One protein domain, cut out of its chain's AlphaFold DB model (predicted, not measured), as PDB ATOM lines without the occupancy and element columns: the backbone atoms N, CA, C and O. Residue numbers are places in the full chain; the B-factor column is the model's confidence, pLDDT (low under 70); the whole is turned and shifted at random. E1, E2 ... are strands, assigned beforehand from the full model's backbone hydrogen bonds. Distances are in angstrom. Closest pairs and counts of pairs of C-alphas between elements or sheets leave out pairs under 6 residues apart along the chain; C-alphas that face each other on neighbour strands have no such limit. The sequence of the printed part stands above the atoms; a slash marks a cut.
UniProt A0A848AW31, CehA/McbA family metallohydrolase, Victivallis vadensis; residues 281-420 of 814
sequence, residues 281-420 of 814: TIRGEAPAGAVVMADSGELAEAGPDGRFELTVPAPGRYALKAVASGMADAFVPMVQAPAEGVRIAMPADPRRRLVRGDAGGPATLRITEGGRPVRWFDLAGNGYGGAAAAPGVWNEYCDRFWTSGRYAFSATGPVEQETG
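AT A GLANCE: This is residues 281 to 420 of the 814 residues of the protein "CehA/McbA family metallohydrolase" of Victivallis vadensis (UniProt A0A848AW31). Three sheets are stacked: the small sheet E4 E1 E7 is only partly face to face with one face of the sheet E3 E2 E5 E6, and the pair E8 E11 lies across the other face. A fourth sheet, the three-stranded E10 E9 E12, makes the end beyond that pair, and a long loop, residues 370 to 400, reaches away to Gly 392. The printed part has 140 residues, with no named helix and twelve named strands, E1 to E12 in order; it is all strand, though under half of its residues, 66, are in named elements. The sheets E3 E2 E5 E6, E10 E9 E12 and E8 E11 are antiparallel, and E4 E1 E7 is mixed. The whole is compact, with a radius of gyration of the C-alphas of 15.0 A and spans of 43 by 33 by 31 A.

IN THESE COORDINATES: E1 is residues 281 to 285, its first C-alpha at (-53.479, -54.265, -36.503). E2 is 291 to 294, E3 is 299 to 301 and E4 is 307 to 312, 16.5 A long. E5, 316 to 323, measures 22.7 A and E6, 330 to 337, 18.5 A; E6 bends by 69 degrees at residue 334. E7 is 339 to 343. E8, 353 to 358, measures 17.0 A and E9, 363 to 369, 19.0 A. E10 is 401 to 403, E11 is 406 to 411, 16.8 A long, and E12 is 415 to 419, ending at C-alpha 419 (-31.427, -36.132, -26.589).

HOW THE PARTS SIT: In the sheet E3 E2 E5 E6, the hairpin E5 and E6 has N 318 and O 335 at 2.9 A, and E2 and E5 have N 293 and O 321 at 2.8 A, both within hydrogen-bond range. The hairpin E2 and E3 has N 292 and O 300 at 2.8 A. The sheet E4 E1 E7 faces it, the facing parts 8.5 A centre to centre; the closest C-alphas of E3 and E4, those of Ala 300 and Leu 310, are 5.5 A apart. E1 and E7 are parallel, with N 283 and O 339 at 2.9 A; E4 and E1 are antiparallel, with N 282 and O 310 at 2.8 A. The sheet E8 E11 also faces E3 E2 E5 E6, its strands at 49 degrees to that sheet's strands; the closest C-alphas of E5 and E11, those of Val 323 and Phe 409, are 6.0 A apart. Within that pair, N 355 and O 409 are 2.8 A apart. E9 has staggered pairing: with E10, its hairpin partner, N 365 and O 401 are 2.8 A apart, and with E12, N 366 and O 418 are 2.8 A apart.

THE WHOLE: The two C-alphas farthest apart, those of Pro 304 and Gly 392, are 49.4 A apart. The printed part has no cut, and its one long link, E9 to E10, has 31 residues. The mean pLDDT of the printed part is 95.3, and no printed residue is under 70.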
ATOM      1  N   THR A 281     -54.059 -54.709 -35.236       97.50
ATOM      2  CA  THR A 281     -53.479 -54.265 -36.503       97.50
ATOM      3  C   THR A 281     -54.358 -53.200 -37.143       97.50
ATOM      4  O   THR A 281     -55.586 -53.309 -37.150       97.50
ATOM      5  N   ILE A 282     -53.711 -52.177 -37.687       98.50
ATOM      6  CA  ILE A 282     -54.302 -51.154 -38.534       98.50
ATOM      7  C   ILE A 282     -53.690 -51.306 -39.928       98.50
ATOM      8  O   ILE A 282     -52.475 -51.181 -40.092       98.50
ATOM      9  N   ARG A 283     -54.529 -51.580 -40.926       98.56
ATOM     10  CA  ARG A 283     -54.120 -51.705 -42.330       98.56
ATOM     11  C   ARG A 283     -54.730 -50.605 -43.173       98.56
ATOM     12  O   ARG A 283     -55.885 -50.209 -42.975       98.56
ATOM     13  N   GLY A 284     -53.963 -50.138 -44.148       98.19
ATOM     14  CA  GLY A 284     -54.393 -49.030 -44.977       98.19
ATOM     15  C   GLY A 284     -53.471 -48.706 -46.139       98.19
ATOM     16  O   GLY A 284     -52.559 -49.461 -46.473       98.19
ATOM     17  N   GLU A 285     -53.738 -47.554 -46.742       98.38
ATOM     18  CA  GLU A 285     -53.002 -46.993 -47.868       98.38
ATOM     19  C   GLU A 285     -52.499 -45.580 -47.533       98.38
ATOM     20  O   GLU A 285     -53.238 -44.752 -46.988       98.38
ATOM     21  N   ALA A 286     -51.247 -45.302 -47.882       98.12
ATOM     22  CA  ALA A 286     -50.594 -43.996 -47.843       98.12
ATOM     23  C   ALA A 286     -49.661 -43.866 -49.069       98.12
ATOM     24  O   ALA A 286     -49.363 -44.873 -49.715       98.12
ATOM     25  N   PRO A 287     -49.187 -42.664 -49.443       97.38
ATOM     26  CA  PRO A 287     -48.218 -42.523 -50.531       97.38
ATOM     27  C   PRO A 287     -46.997 -43.434 -50.344       97.38
ATOM     28  O   PRO A 287     -46.498 -43.587 -49.231       97.38
ATOM     29  N   ALA A 288     -46.507 -44.025 -51.435       96.38
ATOM     30  CA  ALA A 288     -45.380 -44.956 -51.390       96.38
ATOM     31  C   ALA A 288     -44.147 -44.333 -50.706       96.38
ATOM     32  O   ALA A 288     -43.764 -43.199 -51.006       96.38
ATOM     33  N   GLY A 289     -43.528 -45.074 -49.781       95.12
ATOM     34  CA  GLY A 289     -42.383 -44.609 -48.989       95.12
ATOM     35  C   GLY A 289     -42.724 -43.611 -47.873       95.12
ATOM     36  O   GLY A 289     -41.809 -43.078 -47.237       95.12
ATOM     37  N   ALA A 290     -44.008 -43.331 -47.625       98.06
ATOM     38  CA  ALA A 290     -44.432 -42.588 -46.444       98.06
ATOM     39  C   ALA A 290     -44.213 -43.420 -45.176       98.06
ATOM     40  O   ALA A 290     -44.494 -44.618 -45.147       98.06
ATOM     41  N   VAL A 291     -43.768 -42.768 -44.104       98.56
ATOM     42  CA  VAL A 291     -43.697 -43.371 -42.770       98.56
ATOM     43  C   VAL A 291     -44.971 -43.006 -42.017       98.56
ATOM     44  O   VAL A 291     -45.249 -41.824 -41.814       98.56
ATOM     45  N   VAL A 292     -45.736 -44.020 -41.621       98.50
ATOM     46  CA  VAL A 292     -46.966 -43.916 -40.834       98.50
ATOM     47  C   VAL A 292     -46.651 -44.259 -39.383       98.50
ATOM     48  O   VAL A 292     -46.051 -45.296 -39.111       98.50
ATOM     49  N   MET A 293     -47.047 -43.397 -38.455       98.12
ATOM     50  CA  MET A 293     -46.783 -43.521 -37.020       98.12
ATOM     51  C   MET A 293     -48.089 -43.463 -36.234       98.12
ATOM     52  O   MET A 293     -48.958 -42.667 -36.588       98.12
ATOM     53  N   ALA A 294     -48.208 -44.252 -35.169       98.44
ATOM     54  CA  ALA A 294     -49.257 -44.093 -34.162       98.44
ATOM     55  C   ALA A 294     -48.804 -43.128 -33.056       98.44
ATOM     56  O   ALA A 294     -47.608 -43.009 -32.788       98.44
ATOM     57  N   ASP A 295     -49.746 -42.479 -32.374       98.00
ATOM     58  CA  ASP A 295     -49.485 -41.630 -31.202       98.00
ATOM     59  C   ASP A 295     -48.813 -42.395 -30.045       98.00
ATOM     60  O   ASP A 295     -48.066 -41.798 -29.270       98.00
ATOM     61  N   SER A 296     -48.992 -43.719 -29.988       97.12
ATOM     62  CA  SER A 296     -48.317 -44.650 -29.073       97.12
ATOM     63  C   SER A 296     -46.883 -45.035 -29.484       97.12
ATOM     64  O   SER A 296     -46.237 -45.836 -28.809       97.12
ATOM     65  N   GLY A 297     -46.345 -44.446 -30.555       96.56
ATOM     66  CA  GLY A 297     -44.923 -44.517 -30.901       96.56
ATOM     67  C   GLY A 297     -44.512 -45.639 -31.855       96.56
ATOM     68  O   GLY A 297     -43.335 -45.713 -32.220       96.56
ATOM     69  N   GLU A 298     -45.428 -46.510 -32.279       97.56
ATOM     70  CA  GLU A 298     -45.171 -47.497 -33.331       97.56
ATOM     71  C   GLU A 298     -45.119 -46.844 -34.714       97.56
ATOM     72  O   GLU A 298     -45.795 -45.848 -34.976       97.56
ATOM     73  N   LEU A 299     -44.340 -47.433 -35.627       97.19
ATOM     74  CA  LEU A 299     -44.204 -46.945 -36.998       97.19
ATOM     75  C   LEU A 299     -44.140 -48.072 -38.028       97.19
ATOM     76  O   LEU A 299     -43.579 -49.140 -37.770       97.19
ATOM     77  N   ALA A 300     -44.667 -47.787 -39.214       97.38
ATOM     78  CA  ALA A 300     -44.639 -48.630 -40.400       97.38
ATOM     79  C   ALA A 300     -44.333 -47.774 -41.636       97.38
ATOM     80  O   ALA A 300     -44.627 -46.580 -41.664       97.38
ATOM     81  N   GLU A 301     -43.745 -48.373 -42.666       97.62
ATOM     82  CA  GLU A 301     -43.498 -47.700 -43.944       97.62
ATOM     83  C   GLU A 301     -44.462 -48.244 -44.996       97.62
ATOM     84  O   GLU A 301     -44.684 -49.454 -45.077       97.62
ATOM     85  N   ALA A 302     -45.055 -47.346 -45.779       97.94
ATOM     86  CA  ALA A 302     -45.904 -47.718 -46.896       97.94
ATOM     87  C   ALA A 302     -45.049 -48.304 -48.024       97.94
ATOM     88  O   ALA A 302     -44.081 -47.683 -48.477       97.94
ATOM     89  N   GLY A 303     -45.419 -49.497 -48.487       97.56
ATOM     90  CA  GLY A 303     -44.739 -50.187 -49.573       97.56
ATOM     91  C   GLY A 303     -44.836 -49.448 -50.916       97.56
ATOM     92  O   GLY A 303     -45.511 -48.423 -51.033       97.56
ATOM     93  N   PRO A 304     -44.190 -49.971 -51.975       96.69
ATOM     94  CA  PRO A 304     -44.276 -49.399 -53.323       96.69
ATOM     95  C   PRO A 304     -45.702 -49.345 -53.891       96.69
ATOM     96  O   PRO A 304     -45.997 -48.504 -54.736       96.69
ATOM     97  N   ASP A 305     -46.585 -50.229 -53.425       96.31
ATOM     98  CA  ASP A 305     -48.016 -50.264 -53.748       96.31
ATOM     99  C   ASP A 305     -48.860 -49.323 -52.864       96.31
ATOM    100  O   ASP A 305     -50.082 -49.282 -52.993       96.31
ATOM    101  N   GLY A 306     -48.215 -48.572 -51.967       96.94
ATOM    102  CA  GLY A 306     -48.837 -47.652 -51.022       96.94
ATOM    103  C   GLY A 306     -49.447 -48.324 -49.791       96.94
ATOM    104  O   GLY A 306     -49.989 -47.630 -48.933       96.94
ATOM    105  N   ARG A 307     -49.376 -49.652 -49.654       98.31
ATOM    106  CA  ARG A 307     -49.984 -50.350 -48.514       98.31
ATOM    107  C   ARG A 307     -49.096 -50.284 -47.284       98.31
ATOM    108  O   ARG A 307     -47.881 -50.445 -47.380       98.31
ATOM    109  N   PHE A 308     -49.708 -50.109 -46.119       98.31
ATOM    110  CA  PHE A 308     -49.030 -50.223 -44.832       98.31
ATOM    111  C   PHE A 308     -49.791 -51.160 -43.891       98.31
ATOM    112  O   PHE A 308     -51.018 -51.279 -43.940       98.31
ATOM    113  N   GLU A 309     -49.036 -51.788 -42.997       98.44
ATOM    114  CA  GLU A 309     -49.552 -52.556 -41.872       98.44
ATOM    115  C   GLU A 309     -48.856 -52.070 -40.600       98.44
ATOM    116  O   GLU A 309     -47.637 -52.174 -40.471       98.44
ATOM    117  N   LEU A 310     -49.633 -51.519 -39.669       98.25
ATOM    118  CA  LEU A 310     -49.148 -51.006 -38.393       98.25
ATOM    119  C   LEU A 310     -49.757 -51.825 -37.255       98.25
ATOM    120  O   LEU A 310     -50.976 -51.932 -37.145       98.25
ATOM    121  N   THR A 311     -48.915 -52.394 -36.397       97.94
ATOM    122  CA  THR A 311     -49.371 -53.113 -35.200       97.94
ATOM    123  C   THR A 311     -49.234 -52.210 -33.985       97.94
ATOM    124  O   THR A 311     -48.134 -51.753 -33.692       97.94
ATOM    125  N   VAL A 312     -50.342 -51.977 -33.286       97.44
ATOM    126  CA  VAL A 312     -50.444 -51.184 -32.050       97.44
ATOM    127  C   VAL A 312     -50.588 -52.118 -30.835       97.44
ATOM    128  O   VAL A 312     -50.971 -53.287 -30.994       97.44
ATOM    129  N   PRO A 313     -50.278 -51.672 -29.603       95.19
ATOM    130  CA  PRO A 313     -50.017 -52.592 -28.493       95.19
ATOM    131  C   PRO A 313     -51.284 -53.280 -27.959       95.19
ATOM    132  O   PRO A 313     -51.196 -54.377 -27.392       95.19
ATOM    133  N   ALA A 314     -52.453 -52.670 -28.167       94.88
ATOM    134  CA  ALA A 314     -53.760 -53.173 -27.748       94.88
ATOM    135  C   ALA A 314     -54.898 -52.627 -28.639       94.88
ATOM    136  O   ALA A 314     -54.695 -51.639 -29.349       94.88
ATOM    137  N   PRO A 315     -56.116 -53.199 -28.598       93.38
ATOM    138  CA  PRO A 315     -57.286 -52.595 -29.230       93.38
ATOM    139  C   PRO A 315     -57.649 -51.287 -28.514       93.38
ATOM    140  O   PRO A 315     -57.478 -51.179 -27.299       93.38
ATOM    141  N   GLY A 316     -58.148 -50.292 -29.245       93.88
ATOM    142  CA  GLY A 316     -58.401 -48.958 -28.689       93.88
ATOM    143  C   GLY A 316     -58.441 -47.871 -29.757       93.88
ATOM    144  O   GLY A 316     -58.439 -48.183 -30.946       93.88
ATOM    145  N   ARG A 317     -58.488 -46.603 -29.343       96.81
ATOM    146  CA  ARG A 317     -58.410 -45.451 -30.253       96.81
ATOM    147  C   ARG A 317     -56.980 -44.926 -30.341       96.81
ATOM    148  O   ARG A 317     -56.310 -44.819 -29.319       96.81
ATOM    149  N   TYR A 318     -56.564 -44.585 -31.558       98.19
ATOM    150  CA  TYR A 318     -55.230 -44.081 -31.887       98.19
ATOM    151  C   TYR A 318     -55.329 -42.942 -32.906       98.19
ATOM    152  O   TYR A 318     -56.258 -42.907 -33.714       98.19
ATOM    153  N   ALA A 319     -54.359 -42.037 -32.924       98.38
ATOM    154  CA  ALA A 319     -54.112 -41.158 -34.060       98.38
ATOM    155  C   ALA A 319     -52.995 -41.729 -34.927       98.38
ATOM    156  O   ALA A 319     -51.992 -42.223 -34.421       98.38
ATOM    157  N   LEU A 320     -53.143 -41.604 -36.243       98.62
ATOM    158  CA  LEU A 320     -52.063 -41.866 -37.187       98.62
ATOM    159  C   LEU A 320     -51.510 -40.556 -37.732       98.62
ATOM    160  O   LEU A 320     -52.279 -39.657 -38.071       98.62
ATOM    161  N   LYS A 321     -50.193 -40.485 -37.903       98.12
ATOM    162  CA  LYS A 321     -49.498 -39.430 -38.645       98.12
ATOM    163  C   LYS A 321     -48.689 -40.047 -39.779       98.12
ATOM    164  O   LYS A 321     -47.911 -40.962 -39.534       98.12
ATOM    165  N   ALA A 322     -48.810 -39.517 -40.992       98.44
ATOM    166  CA  ALA A 322     -47.948 -39.878 -42.116       98.44
ATOM    167  C   ALA A 322     -47.010 -38.728 -42.496       98.44
ATOM    168  O   ALA A 322     -47.427 -37.567 -42.556       98.44
ATOM    169  N   VAL A 323     -45.750 -39.065 -42.779       98.38
ATOM    170  CA  VAL A 323     -44.710 -38.132 -43.241       98.38
ATOM    171  C   VAL A 323     -43.970 -38.708 -44.449       98.38
ATOM    172  O   VAL A 323     -43.653 -39.896 -44.487       98.38
ATOM    173  N   ALA A 324     -43.690 -37.873 -45.452       97.75
ATOM    174  CA  ALA A 324     -43.017 -38.271 -46.688       97.75
ATOM    175  C   ALA A 324     -42.277 -37.084 -47.320       97.75
ATOM    176  O   ALA A 324     -42.638 -35.926 -47.108       97.75
ATOM    177  N   SER A 325     -41.237 -37.359 -48.110       97.25
ATOM    178  CA  SER A 325     -40.563 -36.317 -48.894       97.25
ATOM    179  C   SER A 325     -41.487 -35.801 -49.995       97.25
ATOM    180  O   SER A 325     -42.156 -36.583 -50.664       97.25
ATOM    181  N   GLY A 326     -41.497 -34.487 -50.204       97.19
ATOM    182  CA  GLY A 326     -42.321 -33.835 -51.218       97.19
ATOM    183  C   GLY A 326     -43.814 -33.770 -50.885       97.19
ATOM    184  O   GLY A 326     -44.599 -33.381 -51.748       97.19
ATOM    185  N   MET A 327     -44.210 -34.124 -49.660       97.69
ATOM    186  CA  MET A 327     -45.601 -34.152 -49.213       97.69
ATOM    187  C   MET A 327     -45.766 -33.395 -47.890       97.69
ATOM    188  O   MET A 327     -44.873 -33.394 -47.042       97.69
ATOM    189  N   ALA A 328     -46.925 -32.772 -47.696       97.56
ATOM    190  CA  ALA A 328     -47.359 -32.250 -46.408       97.56
ATOM    191  C   ALA A 328     -47.698 -33.395 -45.440       97.56
ATOM    192  O   ALA A 328     -48.247 -34.417 -45.850       97.56
ATOM    193  N   ASP A 329     -47.393 -33.203 -44.153       96.94
ATOM    194  CA  ASP A 329     -47.796 -34.133 -43.093       96.94
ATOM    195  C   ASP A 329     -49.324 -34.287 -43.075       96.94
ATOM    196  O   ASP A 329     -50.056 -33.306 -43.232       96.94
ATOM    197  N   ALA A 330     -49.803 -35.508 -42.842       97.81
ATOM    198  CA  ALA A 330     -51.229 -35.811 -42.741       97.81
ATOM    199  C   ALA A 330     -51.533 -36.584 -41.456       97.81
ATOM    200  O   ALA A 330     -50.707 -37.374 -40.998       97.81
ATOM    201  N   PHE A 331     -52.732 -36.376 -40.909       97.75
ATOM    202  CA  PHE A 331     -53.204 -37.028 -39.690       97.75
ATOM    203  C   PHE A 331     -54.534 -37.738 -39.931       97.75
ATOM    204  O   PHE A 331     -55.396 -37.226 -40.646       97.75
ATOM    205  N   VAL A 332     -54.716 -38.890 -39.290       98.12
ATOM    206  CA  VAL A 332     -56.006 -39.577 -39.177       98.12
ATOM    207  C   VAL A 332     -56.290 -39.770 -37.687       98.12
ATOM    208  O   VAL A 332     -55.746 -40.697 -37.086       98.12
ATOM    209  N   PRO A 333     -57.066 -38.873 -37.060       97.88
ATOM    210  CA  PRO A 333     -57.334 -38.939 -35.630       97.88
ATOM    211  C   PRO A 333     -58.347 -40.041 -35.294       97.88
ATOM    212  O   PRO A 333     -59.173 -40.413 -36.128       97.88
ATOM    213  N   MET A 334     -58.331 -40.501 -34.041       97.12
ATOM    214  CA  MET A 334     -59.373 -41.356 -33.446       97.12
ATOM    215  C   MET A 334     -59.697 -42.657 -34.215       97.12
ATOM    216  O   MET A 334     -60.833 -43.137 -34.192       97.12
ATOM    217  N   VAL A 335     -58.707 -43.262 -34.874       97.38
ATOM    218  CA  VAL A 335     -58.819 -44.571 -35.530       97.38
ATOM    219  C   VAL A 335     -59.065 -45.651 -34.480       97.38
ATOM    220  O   VAL A 335     -58.252 -45.858 -33.582       97.38
ATOM    221  N   GLN A 336     -60.181 -46.368 -34.606       95.50
ATOM    222  CA  GLN A 336     -60.506 -47.510 -33.753       95.50
ATOM    223  C   GLN A 336     -59.746 -48.755 -34.228       95.50
ATOM    224  O   GLN A 336     -60.101 -49.333 -35.248       95.50
ATOM    225  N   ALA A 337     -58.730 -49.191 -33.487       94.62
ATOM    226  CA  ALA A 337     -58.008 -50.433 -33.729       94.62
ATOM    227  C   ALA A 337     -58.752 -51.652 -33.135       94.62
ATOM    228  O   ALA A 337     -59.277 -51.553 -32.016       94.62
ATOM    229  N   PRO A 338     -58.750 -52.816 -33.820       94.75
ATOM    230  CA  PRO A 338     -58.180 -53.047 -35.153       94.75
ATOM    231  C   PRO A 338     -58.979 -52.345 -36.264       94.75
ATOM    232  O   PRO A 338     -60.195 -52.210 -36.160       94.75
ATOM    233  N   ALA A 339     -58.292 -51.939 -37.333       96.19
ATOM    234  CA  ALA A 339     -58.892 -51.234 -38.465       96.19
ATOM    235  C   ALA A 339     -58.366 -51.761 -39.806       96.19
ATOM    236  O   ALA A 339     -57.196 -52.111 -39.940       96.19
ATOM    237  N   GLU A 340     -59.231 -51.755 -40.816       97.19
ATOM    238  CA  GLU A 340     -58.921 -52.137 -42.194       97.19
ATOM    239  C   GLU A 340     -59.329 -51.002 -43.139       97.19
ATOM    240  O   GLU A 340     -60.317 -50.307 -42.895       97.19
ATOM    241  N   GLY A 341     -58.589 -50.827 -44.235       96.44
ATOM    242  CA  GLY A 341     -58.927 -49.853 -45.277       96.44
ATOM    243  C   GLY A 341     -58.753 -48.386 -44.875       96.44
ATOM    244  O   GLY A 341     -59.387 -47.516 -45.476       96.44
ATOM    245  N   VAL A 342     -57.906 -48.086 -43.883       97.94
ATOM    246  CA  VAL A 342     -57.569 -46.701 -43.520       97.94
ATOM    247  C   VAL A 342     -56.873 -46.023 -44.703       97.94
ATOM    248  O   VAL A 342     -55.969 -46.597 -45.300       97.94
ATOM    249  N   ARG A 343     -57.266 -44.800 -45.067       97.38
ATOM    250  CA  ARG A 343     -56.645 -44.058 -46.177       97.38
ATOM    251  C   ARG A 343     -56.044 -42.759 -45.680       97.38
ATOM    252  O   ARG A 343     -56.751 -41.955 -45.076       97.38
ATOM    253  N   ILE A 344     -54.768 -42.538 -45.979       98.00
ATOM    254  CA  ILE A 344     -54.046 -41.320 -45.613       98.00
ATOM    255  C   ILE A 344     -53.668 -40.571 -46.889       98.00
ATOM    256  O   ILE A 344     -52.703 -40.910 -47.569       98.00
ATOM    257  N   ALA A 345     -54.446 -39.545 -47.231       95.81
ATOM    258  CA  ALA A 345     -54.132 -38.664 -48.348       95.81
ATOM    259  C   ALA A 345     -53.167 -37.562 -47.893       95.81
ATOM    260  O   ALA A 345     -53.414 -36.898 -46.887       95.81
ATOM    261  N   MET A 346     -52.089 -37.348 -48.649       97.75
ATOM    262  CA  MET A 346     -51.087 -36.323 -48.350       97.75
ATOM    263  C   MET A 346     -51.004 -35.326 -49.512       97.75
ATOM    264  O   MET A 346     -50.719 -35.740 -50.639       97.75
ATOM    265  N   PRO A 347     -51.261 -34.026 -49.285       97.19
ATOM    266  CA  PRO A 347     -51.049 -32.997 -50.299       97.19
ATOM    267  C   PRO A 347     -49.569 -32.882 -50.686       97.19
ATOM    268  O   PRO A 347     -48.696 -33.048 -49.839       97.19
ATOM    269  N   ALA A 348     -49.280 -32.528 -51.939       96.75
ATOM    270  CA  ALA A 348     -47.909 -32.257 -52.365       96.75
ATOM    271  C   ALA A 348     -47.353 -30.991 -51.682       96.75
ATOM    272  O   ALA A 348     -47.987 -29.937 -51.690       96.75
ATOM    273  N   ASP A 349     -46.141 -31.086 -51.141       97.44
ATOM    274  CA  ASP A 349     -45.336 -29.955 -50.676       97.44
ATOM    275  C   ASP A 349     -43.854 -30.242 -50.982       97.44
ATOM    276  O   ASP A 349     -43.157 -30.857 -50.169       97.44
ATOM    277  N   PRO A 350     -43.338 -29.811 -52.150       95.94
ATOM    278  CA  PRO A 350     -41.989 -30.154 -52.609       95.94
ATOM    279  C   PRO A 350     -40.874 -29.603 -51.710       95.94
ATOM    280  O   PRO A 350     -39.721 -29.999 -51.850       95.94
ATOM    281  N   ARG A 351     -41.195 -28.690 -50.784       96.31
ATOM    282  CA  ARG A 351     -40.230 -28.102 -49.846       96.31
ATOM    283  C   ARG A 351     -39.920 -29.031 -48.675       96.31
ATOM    284  O   ARG A 351     -38.908 -28.836 -48.005       96.31
ATOM    285  N   ARG A 352     -40.795 -29.999 -48.385       95.81
ATOM    286  CA  ARG A 352     -40.633 -30.920 -47.257       95.81
ATOM    287  C   ARG A 352     -39.722 -32.076 -47.629       95.81
ATOM    288  O   ARG A 352     -39.910 -32.738 -48.646       95.81
ATOM    289  N   ARG A 353     -38.765 -32.364 -46.754       96.12
ATOM    290  CA  ARG A 353     -37.911 -33.551 -46.816       96.12
ATOM    291  C   ARG A 353     -38.166 -34.430 -45.605       96.12
ATOM    292  O   ARG A 353     -38.287 -33.930 -44.486       96.12
ATOM    293  N   LEU A 354     -38.235 -35.732 -45.837       97.00
ATOM    294  CA  LEU A 354     -38.342 -36.722 -44.779       97.00
ATOM    295  C   LEU A 354     -37.001 -36.857 -44.053       97.00
ATOM    296  O   LEU A 354     -35.974 -37.135 -44.673       97.00
ATOM    297  N   VAL A 355     -37.027 -36.681 -42.737       96.94
ATOM    298  CA  VAL A 355     -35.906 -36.923 -41.828       96.94
ATOM    299  C   VAL A 355     -36.196 -38.200 -41.048       96.94
ATOM    300  O   VAL A 355     -37.308 -38.401 -40.560       96.94
ATOM    301  N   ARG A 356     -35.194 -39.075 -40.956       96.12
ATOM    302  CA  ARG A 356     -35.250 -40.341 -40.219       96.12
ATOM    303  C   ARG A 356     -34.095 -40.392 -39.230       96.12
ATOM    304  O   ARG A 356     -33.015 -39.884 -39.528       96.12
ATOM    305  N   GLY A 357     -34.307 -41.063 -38.110       95.62
ATOM    306  CA  GLY A 357     -33.238 -41.374 -37.177       95.62
ATOM    307  C   GLY A 357     -33.587 -42.539 -36.264       95.62
ATOM    308  O   GLY A 357     -34.691 -43.087 -36.315       95.62
ATOM    309  N   ASP A 358     -32.611 -42.923 -35.451       95.69
ATOM    310  CA  ASP A 358     -32.738 -43.991 -34.468       95.69
ATOM    311  C   ASP A 358     -32.007 -43.581 -33.187       95.69
ATOM    312  O   ASP A 358     -30.838 -43.198 -33.225       95.69
ATOM    313  N   ALA A 359     -32.719 -43.605 -32.065       94.62
ATOM    314  CA  ALA A 359     -32.179 -43.338 -30.737       94.62
ATOM    315  C   ALA A 359     -31.629 -44.607 -30.055       94.62
ATOM    316  O   ALA A 359     -31.125 -44.529 -28.938       94.62
ATOM    317  N   GLY A 360     -31.735 -45.779 -30.693       93.44
ATOM    318  CA  GLY A 360     -31.317 -47.075 -30.147       93.44
ATOM    319  C   GLY A 360     -32.283 -47.667 -29.115       93.44
ATOM    320  O   GLY A 360     -32.059 -48.771 -28.625       93.44
ATOM    321  N   GLY A 361     -33.361 -46.955 -28.785       94.00
ATOM    322  CA  GLY A 361     -34.392 -47.366 -27.837       94.00
ATOM    323  C   GLY A 361     -35.326 -46.209 -27.474       94.00
ATOM    324  O   GLY A 361     -35.224 -45.131 -28.070       94.00
ATOM    325  N   PRO A 362     -36.241 -46.409 -26.508       95.44
ATOM    326  CA  PRO A 362     -37.131 -45.354 -26.044       95.44
ATOM    327  C   PRO A 362     -36.344 -44.119 -25.615       95.44
ATOM    328  O   PRO A 362     -35.392 -44.258 -24.851       95.44
ATOM    329  N   ALA A 363     -36.715 -42.941 -26.112       95.50
ATOM    330  CA  ALA A 363     -36.003 -41.704 -25.817       95.50
ATOM    331  C   ALA A 363     -36.895 -40.469 -25.960       95.50
ATOM    332  O   ALA A 363     -37.806 -40.414 -26.793       95.50
ATOM    333  N   THR A 364     -36.553 -39.445 -25.183       94.56
ATOM    334  CA  THR A 364     -37.098 -38.093 -25.305       94.56
ATOM    335  C   THR A 364     -36.098 -37.218 -26.046       94.56
ATOM    336  O   THR A 364     -34.942 -37.076 -25.638       94.56
ATOM    337  N   LEU A 365     -36.560 -36.606 -27.127       95.44
ATOM    338  CA  LEU A 365     -35.800 -35.722 -27.994       95.44
ATOM    339  C   LEU A 365     -36.346 -34.297 -27.888       95.44
ATOM    340  O   LEU A 365     -37.529 -34.065 -27.626       95.44
ATOM    341  N   ARG A 366     -35.479 -33.325 -28.140       95.12
ATOM    342  CA  ARG A 366     -35.851 -31.949 -28.455       95.12
ATOM    343  C   ARG A 366     -35.414 -31.684 -29.884       95.12
ATOM    344  O   ARG A 366     -34.221 -31.620 -30.157       95.12
ATOM    345  N   ILE A 367     -36.381 -31.577 -30.784       96.69
ATOM    346  CA  ILE A 367     -36.135 -31.365 -32.211       96.69
ATOM    347  C   ILE A 367     -36.644 -29.975 -32.566       96.69
ATOM    348  O   ILE A 367     -37.785 -29.639 -32.245       96.69
ATOM    349  N   THR A 368     -35.822 -29.170 -33.238       96.94
ATOM    350  CA  THR A 368     -36.248 -27.862 -33.744       96.94
ATOM    351  C   THR A 368     -35.975 -27.712 -35.231       96.94
ATOM    352  O   THR A 368     -34.979 -28.207 -35.748       96.94
ATOM    353  N   GLU A 369     -36.869 -27.010 -35.919       94.88
ATOM    354  CA  GLU A 369     -36.737 -26.580 -37.303       94.88
ATOM    355  C   GLU A 369     -36.742 -25.047 -37.336       94.88
ATOM    356  O   GLU A 369     -37.750 -24.414 -37.009       94.88
ATOM    357  N   GLY A 370     -35.609 -24.430 -37.688       90.62
ATOM    358  CA  GLY A 370     -35.481 -22.966 -37.661       90.62
ATOM    359  C   GLY A 370     -35.832 -22.354 -36.293       90.62
ATOM    360  O   GLY A 370     -36.478 -21.308 -36.232       90.62
ATOM    361  N   GLY A 371     -35.486 -23.051 -35.203       90.38
ATOM    362  CA  GLY A 371     -35.786 -22.662 -33.820       90.38
ATOM    363  C   GLY A 371     -37.208 -22.975 -33.337       90.38
ATOM    364  O   GLY A 371     -37.510 -22.760 -32.163       90.38
ATOM    365  N   ARG A 372     -38.097 -23.498 -34.193       93.44
ATOM    366  CA  ARG A 372     -39.452 -23.921 -33.798       93.44
ATOM    367  C   ARG A 372     -39.479 -25.411 -33.459       93.44
ATOM    368  O   ARG A 372     -38.932 -26.189 -34.232       93.44
ATOM    369  N   PRO A 373     -40.133 -25.845 -32.372       95.25
ATOM    370  CA  PRO A 373     -40.171 -27.262 -32.028       95.25
ATOM    371  C   PRO A 373     -40.937 -28.112 -33.040       95.25
ATOM    372  O   PRO A 373     -42.030 -27.743 -33.475       95.25
ATOM    373  N   VAL A 374     -40.404 -29.298 -33.322       95.94
ATOM    374  CA  VAL A 374     -41.137 -30.395 -33.953       95.94
ATOM    375  C   VAL A 374     -41.759 -31.222 -32.833       95.94
ATOM    376  O   VAL A 374     -41.053 -31.906 -32.098       95.94
ATOM    377  N   ARG A 375     -43.081 -31.125 -32.672       93.88
ATOM    378  CA  ARG A 375     -43.806 -31.783 -31.577       93.88
ATOM    379  C   ARG A 375     -44.285 -33.173 -31.966       93.88
ATOM    380  O   ARG A 375     -44.559 -33.445 -33.140       93.88
ATOM    381  N   TRP A 376     -44.448 -34.016 -30.953       96.69
ATOM    382  CA  TRP A 376     -45.315 -35.185 -31.059       96.69
ATOM    383  C   TRP A 376     -46.796 -34.772 -31.116       96.69
ATOM    384  O   TRP A 376     -47.116 -33.579 -31.096       96.69
ATOM    385  N   PHE A 377     -47.702 -35.740 -31.221       97.25
ATOM    386  CA  PHE A 377     -49.126 -35.488 -31.414       97.25
ATOM    387  C   PHE A 377     -50.008 -36.316 -30.481       97.25
ATOM    388  O   PHE A 377     -49.598 -37.379 -30.024       97.25
ATOM    389  N   ASP A 378     -51.198 -35.795 -30.187       97.50
ATOM    390  CA  ASP A 378     -52.217 -36.452 -29.363       97.50
ATOM    391  C   ASP A 378     -53.191 -37.300 -30.213       97.50
ATOM    392  O   ASP A 378     -53.101 -37.337 -31.444       97.50
ATOM    393  N   LEU A 379     -54.173 -37.949 -29.576       97.88
ATOM    394  CA  LEU A 379     -55.162 -38.793 -30.272       97.88
ATOM    395  C   LEU A 379     -56.091 -38.016 -31.230       97.88
ATOM    396  O   LEU A 379     -56.745 -38.615 -32.092       97.88
ATOM    397  N   ALA A 380     -56.171 -36.693 -31.089       96.88
ATOM    398  CA  ALA A 380     -56.906 -35.815 -31.993       96.88
ATOM    399  C   ALA A 380     -56.027 -35.281 -33.143       96.88
ATOM    400  O   ALA A 380     -56.528 -34.562 -34.007       96.88
ATOM    401  N   GLY A 381     -54.745 -35.665 -33.201       96.06
ATOM    402  CA  GLY A 381     -53.790 -35.215 -34.213       96.06
ATOM    403  C   GLY A 381     -53.240 -33.808 -33.962       96.06
ATOM    404  O   GLY A 381     -52.634 -33.218 -34.857       96.06
ATOM    405  N   ASN A 382     -53.440 -33.251 -32.766       95.62
ATOM    406  CA  ASN A 382     -52.919 -31.944 -32.383       95.62
ATOM    407  C   ASN A 382     -51.446 -32.047 -31.995       95.62
ATOM    408  O   ASN A 382     -51.038 -33.019 -31.368       95.62
ATOM    409  N   GLY A 383     -50.656 -31.007 -32.278       95.38
ATOM    410  CA  GLY A 383     -49.293 -30.898 -31.753       95.38
ATOM    411  C   GLY A 383     -49.303 -30.798 -30.226       95.38
ATOM    412  O   GLY A 383     -49.706 -29.771 -29.676       95.38
ATOM    413  N   TYR A 384     -48.862 -31.856 -29.553       95.88
ATOM    414  CA  TYR A 384     -48.959 -32.004 -28.104       95.88
ATOM    415  C   TYR A 384     -48.117 -30.950 -27.370       95.88
ATOM    416  O   TYR A 384     -46.955 -30.738 -27.709       95.88
ATOM    417  N   GLY A 385     -48.715 -30.253 -26.399       93.31
ATOM    418  CA  GLY A 385     -48.107 -29.115 -25.694       93.31
ATOM    419  C   GLY A 385     -47.943 -27.836 -26.530       93.31
ATOM    420  O   GLY A 385     -47.194 -26.939 -26.139       93.31
ATOM    421  N   GLY A 386     -48.589 -27.752 -27.700       93.12
ATOM    422  CA  GLY A 386     -48.554 -26.593 -28.601       93.12
ATOM    423  C   GLY A 386     -49.793 -25.690 -28.573       93.12
ATOM    424  O   GLY A 386     -49.789 -24.663 -29.250       93.12
ATOM    425  N   ALA A 387     -50.846 -26.058 -27.841       90.75
ATOM    426  CA  ALA A 387     -52.091 -25.297 -27.771       90.75
ATOM    427  C   ALA A 387     -51.925 -23.982 -26.994       90.75
ATOM    428  O   ALA A 387     -51.227 -23.918 -25.981       90.75
ATOM    429  N   ALA A 388     -52.626 -22.942 -27.449       85.38
ATOM    430  CA  ALA A 388     -52.850 -21.734 -26.667       85.38
ATOM    431  C   ALA A 388     -54.069 -21.953 -25.760       85.38
ATOM    432  O   ALA A 388     -55.159 -22.243 -26.252       85.38
ATOM    433  N   ALA A 389     -53.889 -21.821 -24.447       77.69
ATOM    434  CA  ALA A 389     -54.978 -21.964 -23.483       77.69
ATOM    435  C   ALA A 389     -55.767 -20.661 -23.322       77.69
ATOM    436  O   ALA A 389     -55.201 -19.565 -23.359       77.69
ATOM    437  N   ALA A 390     -57.073 -20.785 -23.075       78.94
ATOM    438  CA  ALA A 390     -57.870 -19.669 -22.582       78.94
ATOM    439  C   ALA A 390     -57.394 -19.243 -21.174       78.94
ATOM    440  O   ALA A 390     -56.936 -20.089 -20.400       78.94
ATOM    441  N   PRO A 391     -57.523 -17.956 -20.799       77.81
ATOM    442  CA  PRO A 391     -57.211 -17.504 -19.447       77.81
ATOM    443  C   PRO A 391     -57.959 -18.323 -18.386       77.81
ATOM    444  O   PRO A 391     -59.175 -18.479 -18.468       77.81
ATOM    445  N   GLY A 392     -57.232 -18.827 -17.387       77.50
ATOM    446  CA  GLY A 392     -57.795 -19.634 -16.298       77.50
ATOM    447  C   GLY A 392     -57.935 -21.131 -16.596       77.50
ATOM    448  O   GLY A 392     -58.337 -21.867 -15.702       77.50
ATOM    449  N   VAL A 393     -57.583 -21.590 -17.802       83.25
ATOM    450  CA  VAL A 393     -57.470 -23.020 -18.123       83.25
ATOM    451  C   VAL A 393     -56.034 -23.467 -17.902       83.25
ATOM    452  O   VAL A 393     -55.096 -22.829 -18.387       83.25
ATOM    453  N   TRP A 394     -55.859 -24.567 -17.180       88.12
ATOM    454  CA  TRP A 394     -54.547 -25.166 -17.022       88.12
ATOM    455  C   TRP A 394     -54.080 -25.800 -18.334       88.12
ATOM    456  O   TRP A 394     -54.794 -26.595 -18.940       88.12
ATOM    457  N   ASN A 395     -52.895 -25.412 -18.798       90.81
ATOM    458  CA  ASN A 395     -52.249 -25.964 -19.985       90.81
ATOM    459  C   ASN A 395     -50.749 -25.689 -19.916       90.81
ATOM    460  O   ASN A 395     -50.329 -24.570 -19.608       90.81
ATOM    461  N   GLU A 396     -49.953 -26.701 -20.230       90.69
ATOM    462  CA  GLU A 396     -48.505 -26.666 -20.150       90.69
ATOM    463  C   GLU A 396     -47.879 -26.770 -21.535       90.69
ATOM    464  O   GLU A 396     -48.280 -27.551 -22.400       90.69
ATOM    465  N   TYR A 397     -46.877 -25.928 -21.744       92.62
ATOM    466  CA  TYR A 397     -46.093 -25.946 -22.960       92.62
ATOM    467  C   TYR A 397     -45.140 -27.144 -22.949       92.62
ATOM    468  O   TYR A 397     -44.368 -27.310 -22.007       92.62
ATOM    469  N   CYS A 398     -45.121 -27.921 -24.032       92.81
ATOM    470  CA  CYS A 398     -44.192 -29.039 -24.187       92.81
ATOM    471  C   CYS A 398     -43.521 -29.017 -25.560       92.81
ATOM    472  O   CYS A 398     -44.197 -29.071 -26.584       92.81
ATOM    473  N   ASP A 399     -42.186 -28.963 -25.596       93.38
ATOM    474  CA  ASP A 399     -41.349 -28.973 -26.808       93.38
ATOM    475  C   ASP A 399     -40.613 -30.277 -27.078       93.38
ATOM    476  O   ASP A 399     -39.615 -30.302 -27.803       93.38
ATOM    477  N   ARG A 400     -41.139 -31.365 -26.522       93.69
ATOM    478  CA  ARG A 400     -40.557 -32.688 -26.665       93.69
ATOM    479  C   ARG A 400     -41.139 -33.451 -27.846       93.69
ATOM    480  O   ARG A 400     -42.268 -33.240 -28.295       93.69
ATOM    481  N   PHE A 401     -40.304 -34.348 -28.338       96.44
ATOM    482  CA  PHE A 401     -40.621 -35.362 -29.321       96.44
ATOM    483  C   PHE A 401     -40.203 -36.702 -28.725       96.44
ATOM    484  O   PHE A 401     -39.088 -36.827 -28.221       96.44
ATOM    485  N   TRP A 402     -41.068 -37.706 -28.780       97.12
ATOM    486  CA  TRP A 402     -40.792 -39.015 -28.189       97.12
ATOM    487  C   TRP A 402     -40.608 -40.066 -29.273       97.12
ATOM    488  O   TRP A 402     -41.151 -39.966 -30.371       97.12
ATOM    489  N   THR A 403     -39.832 -41.097 -28.963       96.94
ATOM    490  CA  THR A 403     -39.640 -42.248 -29.842       96.94
ATOM    491  C   THR A 403     -39.477 -43.520 -29.025       96.94
ATOM    492  O   THR A 403     -38.991 -43.475 -27.898       96.94
ATOM    493  N   SER A 404     -39.855 -44.659 -29.608       95.19
ATOM    494  CA  SER A 404     -39.538 -45.997 -29.088       95.19
ATOM    495  C   SER A 404     -38.171 -46.518 -29.574       95.19
ATOM    496  O   SER A 404     -37.815 -47.657 -29.279       95.19
ATOM    497  N   GLY A 405     -37.421 -45.718 -30.340       95.31
ATOM    498  CA  GLY A 405     -36.144 -46.063 -30.971       95.31
ATOM    499  C   GLY A 405     -36.020 -45.353 -32.310       95.31
ATOM    500  O   GLY A 405     -35.454 -44.265 -32.404       95.31
ATOM    501  N   ARG A 406     -36.627 -45.942 -33.342       95.94
ATOM    502  CA  ARG A 406     -36.739 -45.333 -34.671       95.94
ATOM    503  C   ARG A 406     -37.769 -44.202 -34.672       95.94
ATOM    504  O   ARG A 406     -38.832 -44.320 -34.065       95.94
ATOM    505  N   TYR A 407     -37.485 -43.125 -35.396       96.69
ATOM    506  CA  TYR A 407     -38.406 -42.002 -35.571       96.69
ATOM    507  C   TYR A 407     -38.315 -41.387 -36.963       96.69
ATOM    508  O   TYR A 407     -37.313 -41.520 -37.673       96.69
ATOM    509  N   ALA A 408     -39.380 -40.679 -37.332       97.38
ATOM    510  CA  ALA A 408     -39.460 -39.918 -38.562       97.38
ATOM    511  C   ALA A 408     -40.268 -38.629 -38.366       97.38
ATOM    512  O   ALA A 408     -41.219 -38.576 -37.589       97.38
ATOM    513  N   PHE A 409     -39.902 -37.589 -39.103       97.06
ATOM    514  CA  PHE A 409     -40.670 -36.351 -39.243       97.06
ATOM    515  C   PHE A 409     -40.301 -35.690 -40.575       97.06
ATOM    516  O   PHE A 409     -39.334 -36.092 -41.222       97.06
ATOM    517  N   SER A 410     -41.053 -34.683 -41.012       95.38
ATOM    518  CA  SER A 410     -40.666 -33.888 -42.179       95.38
ATOM    519  C   SER A 410     -40.245 -32.478 -41.767       95.38
ATOM    520  O   SER A 410     -40.765 -31.923 -40.800       95.38
ATOM    521  N   ALA A 411     -39.291 -31.909 -42.502       96.12
ATOM    522  CA  ALA A 411     -38.790 -30.554 -42.292       96.12
ATOM    523  C   ALA A 411     -38.627 -29.827 -43.633       96.12
ATOM    524  O   ALA A 411     -38.410 -30.450 -44.671       96.12
ATOM    525  N   THR A 412     -38.692 -28.503 -43.617       95.62
ATOM    526  CA  THR A 412     -38.408 -27.607 -44.749       95.62
ATOM    527  C   THR A 412     -37.073 -26.873 -44.590       95.62
ATOM    528  O   THR A 412     -36.388 -26.621 -45.577       95.62
ATOM    529  N   GLY A 413     -36.645 -26.605 -43.353       92.50
ATOM    530  CA  GLY A 413     -35.411 -25.892 -42.997       92.50
ATOM    531  C   GLY A 413     -34.400 -26.749 -42.225       92.50
ATOM    532  O   GLY A 413     -34.623 -27.951 -42.083       92.50
ATOM    533  N   PRO A 414     -33.269 -26.183 -41.766       93.12
ATOM    534  CA  PRO A 414     -32.277 -26.899 -40.961       93.12
ATOM    535  C   PRO A 414     -32.887 -27.413 -39.654       93.12
ATOM    536  O   PRO A 414     -33.795 -26.790 -39.100       93.12
ATOM    537  N   VAL A 415     -32.377 -28.554 -39.194       96.06
ATOM    538  CA  VAL A 415     -32.875 -29.263 -38.016       96.06
ATOM    539  C   VAL A 415     -31.764 -29.365 -36.985       96.06
ATOM    540  O   VAL A 415     -30.656 -29.781 -37.319       96.06
ATOM    541  N   GLU A 416     -32.098 -29.053 -35.740       95.75
ATOM    542  CA  GLU A 416     -31.265 -29.332 -34.575       95.75
ATOM    543  C   GLU A 416     -31.954 -30.361 -33.685       95.75
ATOM    544  O   GLU A 416     -33.183 -30.367 -33.562       95.75
ATOM    545  N   GLN A 417     -31.155 -31.226 -33.067       94.00
ATOM    546  CA  GLN A 417     -31.645 -32.288 -32.206       94.00
ATOM    547  C   GLN A 417     -30.769 -32.429 -30.965       94.00
ATOM    548  O   GLN A 417     -29.547 -32.521 -31.056       94.00
ATOM    549  N   GLU A 418     -31.427 -32.526 -29.816       91.69
ATOM    550  CA  GLU A 418     -30.831 -32.865 -28.527       91.69
ATOM    551  C   GLU A 418     -31.578 -34.066 -27.934       91.69
ATOM    552  O   GLU A 418     -32.805 -34.147 -28.018       91.69
ATOM    553  N   THR A 419     -30.848 -34.996 -27.321       88.94
ATOM    554  CA  THR A 419     -31.427 -36.132 -26.589       88.94
ATOM    555  C   THR A 419     -31.374 -35.845 -25.092       88.94
ATOM    556  O   THR A 419     -30.374 -35.328 -24.591       88.94
ATOM    557  N   GLY A 420     -32.445 -36.173 -24.368       82.81
ATOM    558  CA  GLY A 420     -32.472 -36.060 -22.910       82.81
ATOM    559  C   GLY A 420     -31.453 -36.983 -22.215       82.81
ATOM    560  O   GLY A 420     -31.003 -37.966 -22.804       82.81
TER     561      GLY A 420